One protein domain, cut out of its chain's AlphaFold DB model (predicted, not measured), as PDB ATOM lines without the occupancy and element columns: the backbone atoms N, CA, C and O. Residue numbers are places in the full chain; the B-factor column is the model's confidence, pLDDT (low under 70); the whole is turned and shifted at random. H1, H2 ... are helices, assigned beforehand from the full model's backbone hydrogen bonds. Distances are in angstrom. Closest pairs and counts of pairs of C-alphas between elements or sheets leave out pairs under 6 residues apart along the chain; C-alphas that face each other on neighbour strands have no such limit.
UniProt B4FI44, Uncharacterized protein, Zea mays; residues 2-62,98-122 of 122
ATOM      1  N   SER A   2     -56.920 -41.219   0.232       94.19
ATOM      2  CA  SER A   2     -58.215 -40.698  -0.236       94.19
ATOM      3  C   SER A   2     -58.376 -40.939  -1.740       94.19
ATOM      4  O   SER A   2     -57.392 -41.212  -2.425       94.19
ATOM      5  N   PHE A   3     -59.604 -40.846  -2.252       90.56
ATOM      6  CA  PHE A   3     -59.859 -40.998  -3.686       90.56
ATOM      7  C   PHE A   3     -59.127 -39.930  -4.509       90.56
ATOM      8  O   PHE A   3     -58.474 -40.250  -5.493       90.56
ATOM      9  N   ASP A   4     -59.122 -38.683  -4.042       88.19
ATOM     10  CA  ASP A   4     -58.437 -37.586  -4.730       88.19
ATOM     11  C   ASP A   4     -56.921 -37.812  -4.792       88.19
ATOM     12  O   ASP A   4     -56.292 -37.552  -5.810       88.19
ATOM     13  N   GLN A   5     -56.329 -38.368  -3.727       90.50
ATOM     14  CA  GLN A   5     -54.916 -38.761  -3.731       90.50
ATOM     15  C   GLN A   5     -54.631 -39.912  -4.701       90.50
ATOM     16  O   GLN A   5     -53.560 -39.931  -5.300       90.50
ATOM     17  N   LEU A   6     -55.565 -40.851  -4.873       90.44
ATOM     18  CA  LEU A   6     -55.419 -41.950  -5.829       90.44
ATOM     19  C   LEU A   6     -55.340 -41.425  -7.267       90.44
ATOM     20  O   LEU A   6     -54.485 -41.868  -8.021       90.44
ATOM     21  N   LEU A   7     -56.167 -40.433  -7.614       87.62
ATOM     22  CA  LEU A   7     -56.175 -39.812  -8.945       87.62
ATOM     23  C   LEU A   7     -54.905 -39.009  -9.269       87.62
ATOM     24  O   LEU A   7     -54.707 -38.639 -10.421       87.62
ATOM     25  N   THR A   8     -54.067 -38.704  -8.274       88.81
ATOM     26  CA  THR A   8     -52.780 -38.014  -8.487       88.81
ATOM     27  C   THR A   8     -51.603 -38.958  -8.715       88.81
ATOM     28  O   THR A   8     -50.485 -38.485  -8.907       88.81
ATOM     29  N   ILE A   9     -51.811 -40.274  -8.636       93.06
ATOM     30  CA  ILE A   9     -50.746 -41.248  -8.879       93.06
ATOM     31  C   ILE A   9     -50.600 -41.424 -10.395       93.06
ATOM     32  O   ILE A   9     -51.591 -41.797 -11.018       93.06
ATOM     33  N   PRO A  10     -49.401 -41.210 -10.972       93.75
ATOM     34  CA  PRO A  10     -49.181 -41.449 -12.391       93.75
ATOM     35  C   PRO A  10     -49.401 -42.920 -12.733       93.75
ATOM     36  O   PRO A  10     -48.814 -43.809 -12.096       93.75
ATOM     37  N   GLU A  11     -50.213 -43.147 -13.752       93.75
ATOM     38  CA  GLU A  11     -50.409 -44.427 -14.408       93.75
ATOM     39  C   GLU A  11     -49.053 -44.985 -14.856       93.75
ATOM     40  O   GLU A  11     -48.155 -44.248 -15.274       93.75
ATOM     41  N   GLN A  12     -48.868 -46.297 -14.710       95.38
ATOM     42  CA  GLN A  12     -47.631 -46.964 -15.111       95.38
ATOM     43  C   GLN A  12     -47.903 -47.900 -16.281       95.38
ATOM     44  O   GLN A  12     -48.821 -48.720 -16.227       95.38
ATOM     45  N   ASP A  13     -47.033 -47.861 -17.288       96.00
ATOM     46  CA  ASP A  13     -47.171 -48.643 -18.522       96.00
ATOM     47  C   ASP A  13     -47.235 -50.166 -18.269       96.00
ATOM     48  O   ASP A  13     -47.844 -50.913 -19.040       96.00
ATOM     49  N   GLU A  14     -46.635 -50.637 -17.170       95.19
ATOM     50  CA  GLU A  14     -46.585 -52.057 -16.799       95.19
ATOM     51  C   GLU A  14     -47.716 -52.525 -15.880       95.19
ATOM     52  O   GLU A  14     -47.767 -53.707 -15.518       95.19
ATOM     53  N   TRP A  15     -48.631 -51.641 -15.479       95.62
ATOM     54  CA  TRP A  15     -49.751 -52.054 -14.643       95.62
ATOM     55  C   TRP A  15     -50.685 -53.028 -15.369       95.62
ATOM     56  O   TRP A  15     -50.953 -52.941 -16.568       95.62
ATOM     57  N   VAL A  16     -51.179 -53.998 -14.601       96.31
ATOM     58  CA  VAL A  16     -52.135 -55.011 -15.047       96.31
ATOM     59  C   VAL A  16     -53.297 -55.006 -14.068       96.31
ATOM     60  O   VAL A  16     -53.111 -55.208 -12.866       96.31
ATOM     61  N   TYR A  17     -54.494 -54.773 -14.590       93.50
ATOM     62  CA  TYR A  17     -55.731 -54.731 -13.826       93.50
ATOM     63  C   TYR A  17     -56.352 -56.126 -13.705       93.50
ATOM     64  O   TYR A  17     -55.903 -57.089 -14.329       93.50
ATOM     65  N   SER A  18     -57.399 -56.257 -12.888       96.50
ATOM     66  CA  SER A  18     -58.087 -57.538 -12.660       96.50
ATOM     67  C   SER A  18     -58.671 -58.167 -13.930       96.50
ATOM     68  O   SER A  18     -58.895 -59.375 -13.967       96.50
ATOM     69  N   ASP A  19     -58.924 -57.357 -14.954       95.88
ATOM     70  CA  ASP A  19     -59.435 -57.728 -16.273       95.88
ATOM     71  C   ASP A  19     -58.358 -57.702 -17.378       95.88
ATOM     72  O   ASP A  19     -58.663 -57.970 -18.539       95.88
ATOM     73  N   GLY A  20     -57.092 -57.462 -17.024       95.00
ATOM     74  CA  GLY A  20     -55.946 -57.500 -17.935       95.00
ATOM     75  C   GLY A  20     -55.262 -56.145 -18.123       95.00
ATOM     76  O   GLY A  20     -55.364 -55.245 -17.292       95.00
ATOM     77  N   LYS A  21     -54.493 -56.012 -19.211       93.19
ATOM     78  CA  LYS A  21     -53.872 -54.732 -19.580       93.19
ATOM     79  C   LYS A  21     -54.933 -53.805 -20.176       93.19
ATOM     80  O   LYS A  21     -55.693 -54.221 -21.046       93.19
ATOM     81  N   SER A  22     -54.935 -52.550 -19.741       91.50
ATOM     82  CA  SER A  22     -55.779 -51.490 -20.296       91.50
ATOM     83  C   SER A  22     -54.904 -50.481 -21.035       91.50
ATOM     84  O   SER A  22     -53.803 -50.170 -20.589       91.50
ATOM     85  N   THR A  23     -55.358 -49.988 -22.187       93.56
ATOM     86  CA  THR A  23     -54.623 -48.972 -22.948       93.56
ATOM     87  C   THR A  23     -55.580 -48.081 -23.728       93.56
ATOM     88  O   THR A  23     -56.574 -48.545 -24.293       93.56
ATOM     89  N   THR A  24     -55.289 -46.783 -23.761       94.88
ATOM     90  CA  THR A  24     -55.993 -45.832 -24.623       94.88
ATOM     91  C   THR A  24     -55.377 -45.838 -26.022       94.88
ATOM     92  O   THR A  24     -54.254 -46.298 -26.228       94.88
ATOM     93  N   CYS A  25     -56.093 -45.301 -27.014       96.38
ATOM     94  CA  CYS A  25     -55.607 -45.267 -28.397       96.38
ATOM     95  C   CYS A  25     -54.247 -44.564 -28.544       96.38
ATOM     96  O   CYS A  25     -53.404 -45.011 -29.316       96.38
ATOM     97  N   VAL A  26     -54.028 -43.482 -27.794       97.12
ATOM     98  CA  VAL A  26     -52.778 -42.719 -27.837       97.12
ATOM     99  C   VAL A  26     -51.652 -43.436 -27.094       97.12
ATOM    100  O   VAL A  26     -50.555 -43.543 -27.641       97.12
ATOM    101  N   ALA A  27     -51.932 -44.000 -25.914       97.06
ATOM    102  CA  ALA A  27     -50.949 -44.760 -25.145       97.06
ATOM    103  C   ALA A  27     -50.434 -45.965 -25.943       97.06
ATOM    104  O   ALA A  27     -49.235 -46.220 -25.965       97.06
ATOM    105  N   PHE A  28     -51.315 -46.649 -26.679       97.19
ATOM    106  CA  PHE A  28     -50.931 -47.763 -27.541       97.19
ATOM    107  C   PHE A  28     -49.921 -47.361 -28.630       97.19
ATOM    108  O   PHE A  28     -48.888 -48.010 -28.791       97.19
ATOM    109  N   ILE A  29     -50.179 -46.269 -29.359       97.81
ATOM    110  CA  ILE A  29     -49.262 -45.781 -30.404       97.81
ATOM    111  C   ILE A  29     -47.938 -45.313 -29.799       97.81
ATOM    112  O   ILE A  29     -46.867 -45.631 -30.321       97.81
ATOM    113  N   LEU A  30     -47.988 -44.586 -28.684       98.00
ATOM    114  CA  LEU A  30     -46.779 -44.096 -28.036       98.00
ATOM    115  C   LEU A  30     -45.957 -45.220 -27.398       98.00
ATOM    116  O   LEU A  30     -44.733 -45.127 -27.399       98.00
ATOM    117  N   ALA A  31     -46.580 -46.310 -26.944       97.62
ATOM    118  CA  ALA A  31     -45.863 -47.505 -26.502       97.62
ATOM    119  C   ALA A  31     -45.050 -48.103 -27.658       97.62
ATOM    120  O   ALA A  31     -43.872 -48.405 -27.491       97.62
ATOM    121  N   MET A  32     -45.617 -48.169 -28.867       97.94
ATOM    122  CA  MET A  32     -44.860 -48.599 -30.051       97.94
ATOM    123  C   MET A  32     -43.687 -47.660 -30.364       97.94
ATOM    124  O   MET A  32     -42.610 -48.125 -30.730       97.94
ATOM    125  N   TYR A  33     -43.866 -46.345 -30.217       97.81
ATOM    126  CA  TYR A  33     -42.782 -45.370 -30.408       97.81
ATOM    127  C   TYR A  33     -41.679 -45.521 -29.357       97.81
ATOM    128  O   TYR A  33     -40.494 -45.418 -29.681       97.81
ATOM    129  N   LYS A  34     -42.065 -45.811 -28.114       97.75
ATOM    130  CA  LYS A  34     -41.157 -46.102 -27.003       97.75
ATOM    131  C   LYS A  34     -40.294 -47.323 -27.287       97.75
ATOM    132  O   LYS A  34     -39.073 -47.204 -27.230       97.75
ATOM    133  N   GLU A  35     -40.907 -48.426 -27.709       97.31
ATOM    134  CA  GLU A  35     -40.199 -49.647 -28.120       97.31
ATOM    135  C   GLU A  35     -39.319 -49.434 -29.364       97.31
ATOM    136  O   GLU A  35     -38.252 -50.030 -29.492       97.31
ATOM    137  N   ALA A  36     -39.713 -48.531 -30.268       97.94
ATOM    138  CA  ALA A  36     -38.895 -48.128 -31.415       97.94
ATOM    139  C   ALA A  36     -37.704 -47.220 -31.035       97.94
ATOM    140  O   ALA A  36     -36.917 -46.841 -31.904       97.94
ATOM    141  N   GLY A  37     -37.567 -46.852 -29.758       97.81
ATOM    142  CA  GLY A  37     -36.462 -46.048 -29.242       97.81
ATOM    143  C   GLY A  37     -36.626 -44.537 -29.413       97.81
ATOM    144  O   GLY A  37     -35.688 -43.806 -29.087       97.81
ATOM    145  N   ILE A  38     -37.791 -44.048 -29.860       97.50
ATOM    146  CA  ILE A  38     -38.048 -42.612 -30.103       97.50
ATOM    147  C   ILE A  38     -37.858 -41.777 -28.831       97.50
ATOM    148  O   ILE A  38     -37.402 -40.639 -28.898       97.50
ATOM    149  N   PHE A  39     -38.160 -42.349 -27.666       97.69
ATOM    150  CA  PHE A  39     -38.053 -41.661 -26.380       97.69
ATOM    151  C   PHE A  39     -36.674 -41.765 -25.718       97.69
ATOM    152  O   PHE A  39     -36.519 -41.317 -24.586       97.69
ATOM    153  N   THR A  40     -35.657 -42.315 -26.385       96.69
ATOM    154  CA  THR A  40     -34.293 -42.397 -25.830       96.69
ATOM    155  C   THR A  40     -33.726 -40.988 -25.581       96.69
ATOM    156  O   THR A  40     -33.829 -40.140 -26.466       96.69
ATOM    157  N   PRO A  41     -33.091 -40.706 -24.422       96.88
ATOM    158  CA  PRO A  41     -32.709 -41.625 -23.339       96.88
ATOM    159  C   PRO A  41     -33.753 -41.778 -22.218       96.88
ATOM    160  O   PRO A  41     -33.474 -42.396 -21.196       96.88
ATOM    161  N   PHE A  42     -34.939 -41.202 -22.376       97.69
ATOM    162  CA  PHE A  42     -35.968 -41.109 -21.344       97.69
ATOM    163  C   PHE A  42     -36.952 -42.280 -21.316       97.69
ATOM    164  O   PHE A  42     -37.875 -42.230 -20.506       97.69
ATOM    165  N   SER A  43     -36.761 -43.321 -22.137       95.94
ATOM    166  CA  SER A  43     -37.675 -44.468 -22.250       95.94
ATOM    167  C   SER A  43     -38.083 -45.037 -20.885       95.94
ATOM    168  O   SER A  43     -39.268 -45.144 -20.610       95.94
ATOM    169  N   GLU A  44     -37.142 -45.278 -19.972       95.75
ATOM    170  CA  GLU A  44     -37.452 -45.817 -18.631       95.75
ATOM    171  C   GLU A  44     -38.211 -44.839 -17.715       95.75
ATOM    172  O   GLU A  44     -38.809 -45.234 -16.719       95.75
ATOM    173  N   SER A  45     -38.157 -43.541 -18.014       96.88
ATOM    174  CA  SER A  45     -38.724 -42.478 -17.175       96.88
ATOM    175  C   SER A  45     -40.031 -41.893 -17.695       96.88
ATOM    176  O   SER A  45     -40.626 -41.074 -17.008       96.88
ATOM    177  N   ILE A  46     -40.436 -42.231 -18.918       97.12
ATOM    178  CA  ILE A  46     -41.680 -41.756 -19.523       97.12
ATOM    179  C   ILE A  46     -42.721 -42.859 -19.370       97.12
ATOM    180  O   ILE A  46     -42.488 -43.974 -19.831       97.12
ATOM    181  N   GLN A  47     -43.866 -42.538 -18.767       97.06
ATOM    182  CA  GLN A  47     -45.057 -43.386 -18.773       97.06
ATOM    183  C   GLN A  47     -45.981 -42.904 -19.893       97.06
ATOM    184  O   GLN A  47     -46.584 -41.837 -19.792       97.06
ATOM    185  N   VAL A  48     -46.057 -43.631 -21.009       96.94
ATOM    186  CA  VAL A  48     -46.877 -43.196 -22.159       96.94
ATOM    187  C   VAL A  48     -48.378 -43.291 -21.881       96.94
ATOM    188  O   VAL A  48     -49.181 -42.662 -22.568       96.94
ATOM    189  N   THR A  49     -48.753 -44.049 -20.856       95.94
ATOM    190  CA  THR A  49     -50.107 -44.111 -20.298       95.94
ATOM    191  C   THR A  49     -50.600 -42.780 -19.719       95.94
ATOM    192  O   THR A  49     -51.805 -42.541 -19.731       95.94
ATOM    193  N   GLU A  50     -49.698 -41.866 -19.348       94.62
ATOM    194  CA  GLU A  50     -50.023 -40.509 -18.874       94.62
ATOM    195  C   GLU A  50     -50.316 -39.506 -20.006       94.62
ATOM    196  O   GLU A  50     -50.629 -38.340 -19.760       94.62
ATOM    197  N   PHE A  51     -50.182 -39.909 -21.272       95.25
ATOM    198  CA  PHE A  51     -50.299 -38.984 -22.397       95.25
ATOM    199  C   PHE A  51     -51.744 -38.833 -22.855       95.25
ATOM    200  O   PHE A  51     -52.473 -39.802 -23.076       95.25
ATOM    201  N   THR A  52     -52.130 -37.591 -23.130       94.06
ATOM    202  CA  THR A  52     -53.338 -37.285 -23.893       94.06
ATOM    203  C   THR A  52     -53.032 -37.189 -25.391       94.06
ATOM    204  O   THR A  52     -51.882 -37.084 -25.819       94.06
ATOM    205  N   ILE A  53     -54.081 -37.161 -26.223       94.19
ATOM    206  CA  ILE A  53     -53.949 -36.925 -27.675       94.19
ATOM    207  C   ILE A  53     -53.215 -35.606 -27.954       94.19
ATOM    208  O   ILE A  53     -52.433 -35.530 -28.902       94.19
ATOM    209  N   ARG A  54     -53.444 -34.583 -27.117       93.81
ATOM    210  CA  ARG A  54     -52.757 -33.297 -27.233       93.81
ATOM    211  C   ARG A  54     -51.260 -33.442 -27.026       93.81
ATOM    212  O   ARG A  54     -50.487 -32.973 -27.853       93.81
ATOM    213  N   ASP A  55     -50.866 -34.142 -25.973       94.94
ATOM    214  CA  ASP A  55     -49.452 -34.323 -25.655       94.94
ATOM    215  C   ASP A  55     -48.728 -35.083 -26.767       94.94
ATOM    216  O   ASP A  55     -47.612 -34.725 -27.131       94.94
ATOM    217  N   ALA A  56     -49.387 -36.077 -27.366       96.12
ATOM    218  CA  ALA A  56     -48.806 -36.875 -28.436       96.12
ATOM    219  C   ALA A  56     -48.493 -36.068 -29.700       96.12
ATOM    220  O   ALA A  56     -47.414 -36.232 -30.264       96.12
ATOM    221  N   TYR A  57     -49.395 -35.190 -30.154       95.75
ATOM    222  CA  TYR A  57     -49.120 -34.390 -31.352       95.75
ATOM    223  C   TYR A  57     -48.154 -33.222 -31.061       95.75
ATOM    224  O   TYR A  57     -47.539 -32.683 -31.984       95.75
ATOM    225  N   MET A  58     -48.030 -32.798 -29.798       95.81
ATOM    226  CA  MET A  58     -47.091 -31.752 -29.381       95.81
ATOM    227  C   MET A  58     -45.643 -32.245 -29.330       95.81
ATOM    228  O   MET A  58     -44.738 -31.414 -29.396       95.81
ATOM    229  N   LEU A  59     -45.415 -33.559 -29.237       96.69
ATOM    230  CA  LEU A  59     -44.079 -34.150 -29.246       96.69
ATOM    231  C   LEU A  59     -43.295 -33.735 -30.488       96.69
ATOM    232  O   LEU A  59     -43.755 -33.912 -31.615       96.69
ATOM    233  N   LYS A  60     -42.080 -33.238 -30.271       96.94
ATOM    234  CA  LYS A  60     -41.159 -32.807 -31.316       96.94
ATOM    235  C   LYS A  60     -40.390 -33.989 -31.913       96.94
ATOM    236  O   LYS A  60     -39.176 -34.101 -31.789       96.94
ATOM    237  N   ILE A  61     -41.134 -34.915 -32.508       96.00
ATOM    238  CA  ILE A  61     -40.624 -36.172 -33.084       96.00
ATOM    239  C   ILE A  61     -41.015 -36.350 -34.555       96.00
ATOM    240  O   ILE A  61     -40.624 -37.330 -35.189       96.00
ATOM    241  N   PHE A  62     -41.813 -35.432 -35.097       95.12
ATOM    242  CA  PHE A  62     -42.314 -35.493 -36.462       95.12
ATOM    243  C   PHE A  62     -41.423 -34.682 -37.406       95.12
ATOM    244  O   PHE A  62     -40.828 -33.676 -37.019       95.12
ATOM    245  N   THR A  98     -43.750 -29.224 -31.002       95.38
ATOM    246  CA  THR A  98     -43.065 -28.142 -30.264       95.38
ATOM    247  C   THR A  98     -42.324 -28.588 -29.003       95.38
ATOM    248  O   THR A  98     -41.368 -27.917 -28.612       95.38
ATOM    249  N   ILE A  99     -42.714 -29.702 -28.375       94.81
ATOM    250  CA  ILE A  99     -42.164 -30.161 -27.093       94.81
ATOM    251  C   ILE A  99     -41.164 -31.293 -27.303       94.81
ATOM    252  O   ILE A  99     -41.529 -32.401 -27.689       94.81
ATOM    253  N   GLU A 100     -39.902 -31.028 -26.984       95.62
ATOM    254  CA  GLU A 100     -38.870 -32.065 -26.901       95.62
ATOM    255  C   GLU A 100     -39.198 -33.053 -25.766       95.62
ATOM    256  O   GLU A 100     -39.543 -32.604 -24.667       95.62
ATOM    257  N   PRO A 101     -39.075 -34.377 -25.979       95.81
ATOM    258  CA  PRO A 101     -39.245 -35.351 -24.906       95.81
ATOM    259  C   PRO A 101     -38.317 -35.076 -23.715       95.81
ATOM    260  O   PRO A 101     -37.143 -34.744 -23.888       95.81
ATOM    261  N   TYR A 102     -38.828 -35.257 -22.497       95.31
ATOM    262  CA  TYR A 102     -38.066 -35.096 -21.257       95.31
ATOM    263  C   TYR A 102     -38.466 -36.143 -20.207       95.31
ATOM    264  O   TYR A 102     -39.506 -36.791 -20.311       95.31
ATOM    265  N   ALA A 103     -37.626 -36.336 -19.187       96.25
ATOM    266  CA  ALA A 103     -37.876 -37.327 -18.141       96.25
ATOM    267  C   ALA A 103     -39.150 -37.020 -17.335       96.25
ATOM    268  O   ALA A 103     -39.362 -35.867 -16.954       96.25
ATOM    269  N   LYS A 104     -39.944 -38.050 -17.007       94.81
ATOM    270  CA  LYS A 104     -41.207 -37.928 -16.244       94.81
ATOM    271  C   LYS A 104     -42.223 -36.972 -16.875       94.81
ATOM    272  O   LYS A 104     -42.949 -36.249 -16.190       94.81
ATOM    273  N   MET A 105     -42.221 -36.910 -18.205       94.44
ATOM    274  CA  MET A 105     -43.133 -36.071 -18.970       94.44
ATOM    275  C   MET A 105     -44.591 -36.443 -18.674       94.44
ATOM    276  O   MET A 105     -44.935 -37.615 -18.600       94.44
ATOM    277  N   ASN A 106     -45.438 -35.421 -18.539       93.62
ATOM    278  CA  ASN A 106     -46.892 -35.503 -18.333       93.62
ATOM    279  C   ASN A 106     -47.403 -36.031 -16.985       93.62
ATOM    280  O   ASN A 106     -48.526 -35.687 -16.640       93.62
ATOM    281  N   GLU A 107     -46.577 -36.679 -16.158       93.25
ATOM    282  CA  GLU A 107     -46.975 -37.227 -14.840       93.25
ATOM    283  C   GLU A 107     -47.550 -36.193 -13.845       93.25
ATOM    284  O   GLU A 107     -48.118 -36.542 -12.816       93.25
ATOM    285  N   ASN A 108     -47.339 -34.895 -14.090       89.25
ATOM    286  CA  ASN A 108     -47.810 -33.804 -13.226       89.25
ATOM    287  C   ASN A 108     -48.588 -32.736 -14.013       89.25
ATOM    288  O   ASN A 108     -48.682 -31.581 -13.584       89.25
ATOM    289  N   CYS A 109     -49.102 -33.096 -15.192       88.81
ATOM    290  CA  CYS A 109     -49.700 -32.153 -16.125       88.81
ATOM    291  C   CYS A 109     -51.227 -32.239 -16.120       88.81
ATOM    292  O   CYS A 109     -51.792 -33.246 -16.536       88.81
ATOM    293  N   PRO A 110     -51.931 -31.184 -15.671       86.75
ATOM    294  CA  PRO A 110     -53.380 -31.229 -15.587       86.75
ATOM    295  C   PRO A 110     -54.015 -31.138 -16.978       86.75
ATOM    296  O   PRO A 110     -53.666 -30.272 -17.779       86.75
ATOM    297  N   SER A 111     -55.046 -31.949 -17.212       82.62
ATOM    298  CA  SER A 111     -55.961 -31.807 -18.350       82.62
ATOM    299  C   SER A 111     -57.367 -31.490 -17.843       82.62
ATOM    300  O   SER A 111     -58.281 -32.311 -17.884       82.62
ATOM    301  N   LEU A 112     -57.517 -30.292 -17.268       84.94
ATOM    302  CA  LEU A 112     -58.735 -29.910 -16.555       84.94
ATOM    303  C   LEU A 112     -59.613 -28.937 -17.360       84.94
ATOM    304  O   LEU A 112     -59.106 -27.946 -17.907       84.94
ATOM    305  N   PRO A 113     -60.942 -29.163 -17.395       86.25
ATOM    306  CA  PRO A 113     -61.882 -28.196 -17.945       86.25
ATOM    307  C   PRO A 113     -61.885 -26.887 -17.131       86.25
ATOM    308  O   PRO A 113     -61.485 -26.871 -15.966       86.25
ATOM    309  N   PRO A 114     -62.372 -25.774 -17.710       90.38
ATOM    310  CA  PRO A 114     -62.933 -25.672 -19.061       90.38
ATOM    311  C   PRO A 114     -61.887 -25.374 -20.141       90.38
ATOM    312  O   PRO A 114     -62.166 -25.542 -21.322       90.38
ATOM    313  N   THR A 115     -60.696 -24.902 -19.761       87.25
ATOM    314  CA  THR A 115     -59.721 -24.373 -20.728       87.25
ATOM    315  C   THR A 115     -58.638 -25.361 -21.141       87.25
ATOM    316  O   THR A 115     -57.922 -25.063 -22.091       87.25
ATOM    317  N   TYR A 116     -58.469 -26.477 -20.417       85.38
ATOM    318  CA  TYR A 116     -57.468 -27.510 -20.716       85.38
ATOM    319  C   TYR A 116     -56.070 -26.925 -20.970       85.38
ATOM    320  O   TYR A 116     -55.378 -27.287 -21.919       85.38
ATOM    321  N   LYS A 117     -55.673 -25.930 -20.168       86.38
ATOM    322  CA  LYS A 117     -54.390 -25.242 -20.342       86.38
ATOM    323  C   LYS A 117     -53.266 -26.131 -19.835       86.38
ATOM    324  O   LYS A 117     -53.325 -26.574 -18.693       86.38
ATOM    325  N   ARG A 118     -52.227 -26.286 -20.653       87.88
ATOM    326  CA  ARG A 118     -50.964 -26.906 -20.263       87.88
ATOM    327  C   ARG A 118     -50.093 -25.853 -19.551       87.88
ATOM    328  O   ARG A 118     -49.765 -24.845 -20.177       87.88
ATOM    329  N   PRO A 119     -49.801 -25.987 -18.244       87.94
ATOM    330  CA  PRO A 119     -48.978 -25.021 -17.513       87.94
ATOM    331  C   PRO A 119     -47.521 -25.037 -17.982       87.94
ATOM    332  O   PRO A 119     -47.069 -26.026 -18.535       87.94
ATOM    333  N   ALA A 120     -46.749 -23.987 -17.700       81.12
ATOM    334  CA  ALA A 120     -45.311 -24.018 -17.966       81.12
ATOM    335  C   ALA A 120     -44.613 -25.097 -17.116       81.12
ATOM    336  O   ALA A 120     -44.890 -25.195 -15.918       81.12
ATOM    337  N   ARG A 121     -43.663 -25.832 -17.712       74.06
ATOM    338  CA  ARG A 121     -42.975 -27.018 -17.139       74.06
ATOM    339  C   ARG A 121     -43.826 -28.292 -17.139       74.06
ATOM    340  O   ARG A 121     -43.340 -29.345 -16.730       74.06
ATOM    341  N   CYS A 122     -45.048 -28.177 -17.642       74.88
ATOM    342  CA  CYS A 122     -45.519 -29.057 -18.691       74.88
ATOM    343  C   CYS A 122     -45.081 -28.441 -20.042       74.88
ATOM    344  O   CYS A 122     -44.994 -29.208 -21.016       74.88
TER     345      CYS A 122
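Overview. This is residues 2 to 62 and 98 to 122 of the 122 residues of an uncharacterized protein of Zea mays (UniProt B4FI44). There is little regular structure here: long loops make most of a body that holds two helices, H2 and H3, while residues 2 to 7, with the tiny helix H1, stick out from it. The 86 printed residues have three named helices, in the order H1, H2, H3, and no named strand. The class is all helix, with 21 residues in named elements; the whole is compact, with a radius of gyration of the C-alphas of 13.2 A, and spans 38 by 33 by 20 A.

Arrangement. Start at H1, residues 3 to 6, which is apart from H2, residues 25 to 35, and from H3, residues 53 to 58. H2 and H3 only just touch, with 3 pairs of C-alphas within 8 A; look at their closest C-alphas, those of Val 26 and Ile 53, 5.9 A apart. They run the same way at a steep tilt of 45 degrees. In H2 and H3 every O i to N i+4 pair is within hydrogen-bond range; H1 is too short for such a pair.

Along the chain. Find C-alpha 3 at (-59.859, -40.998, -3.686), where H1 begins; it measures 5.0 A. H2 runs 16.0 A from C-alpha 25 at (-55.607, -45.267, -28.397). H3 runs 8.8 A to C-alpha 58 at (-47.091, -31.752, -29.381).

Size, cuts and confidence. The C-alphas farthest apart are those of Ser 2 and Phe 62, 39.9 A. Both links, H1 to H2 and H2 to H3, are long. Residues 63 to 97 are not printed; C-alphas 62 and 98 are 9.6 A apart across the cut. No printed residue is under 70 in pLDDT.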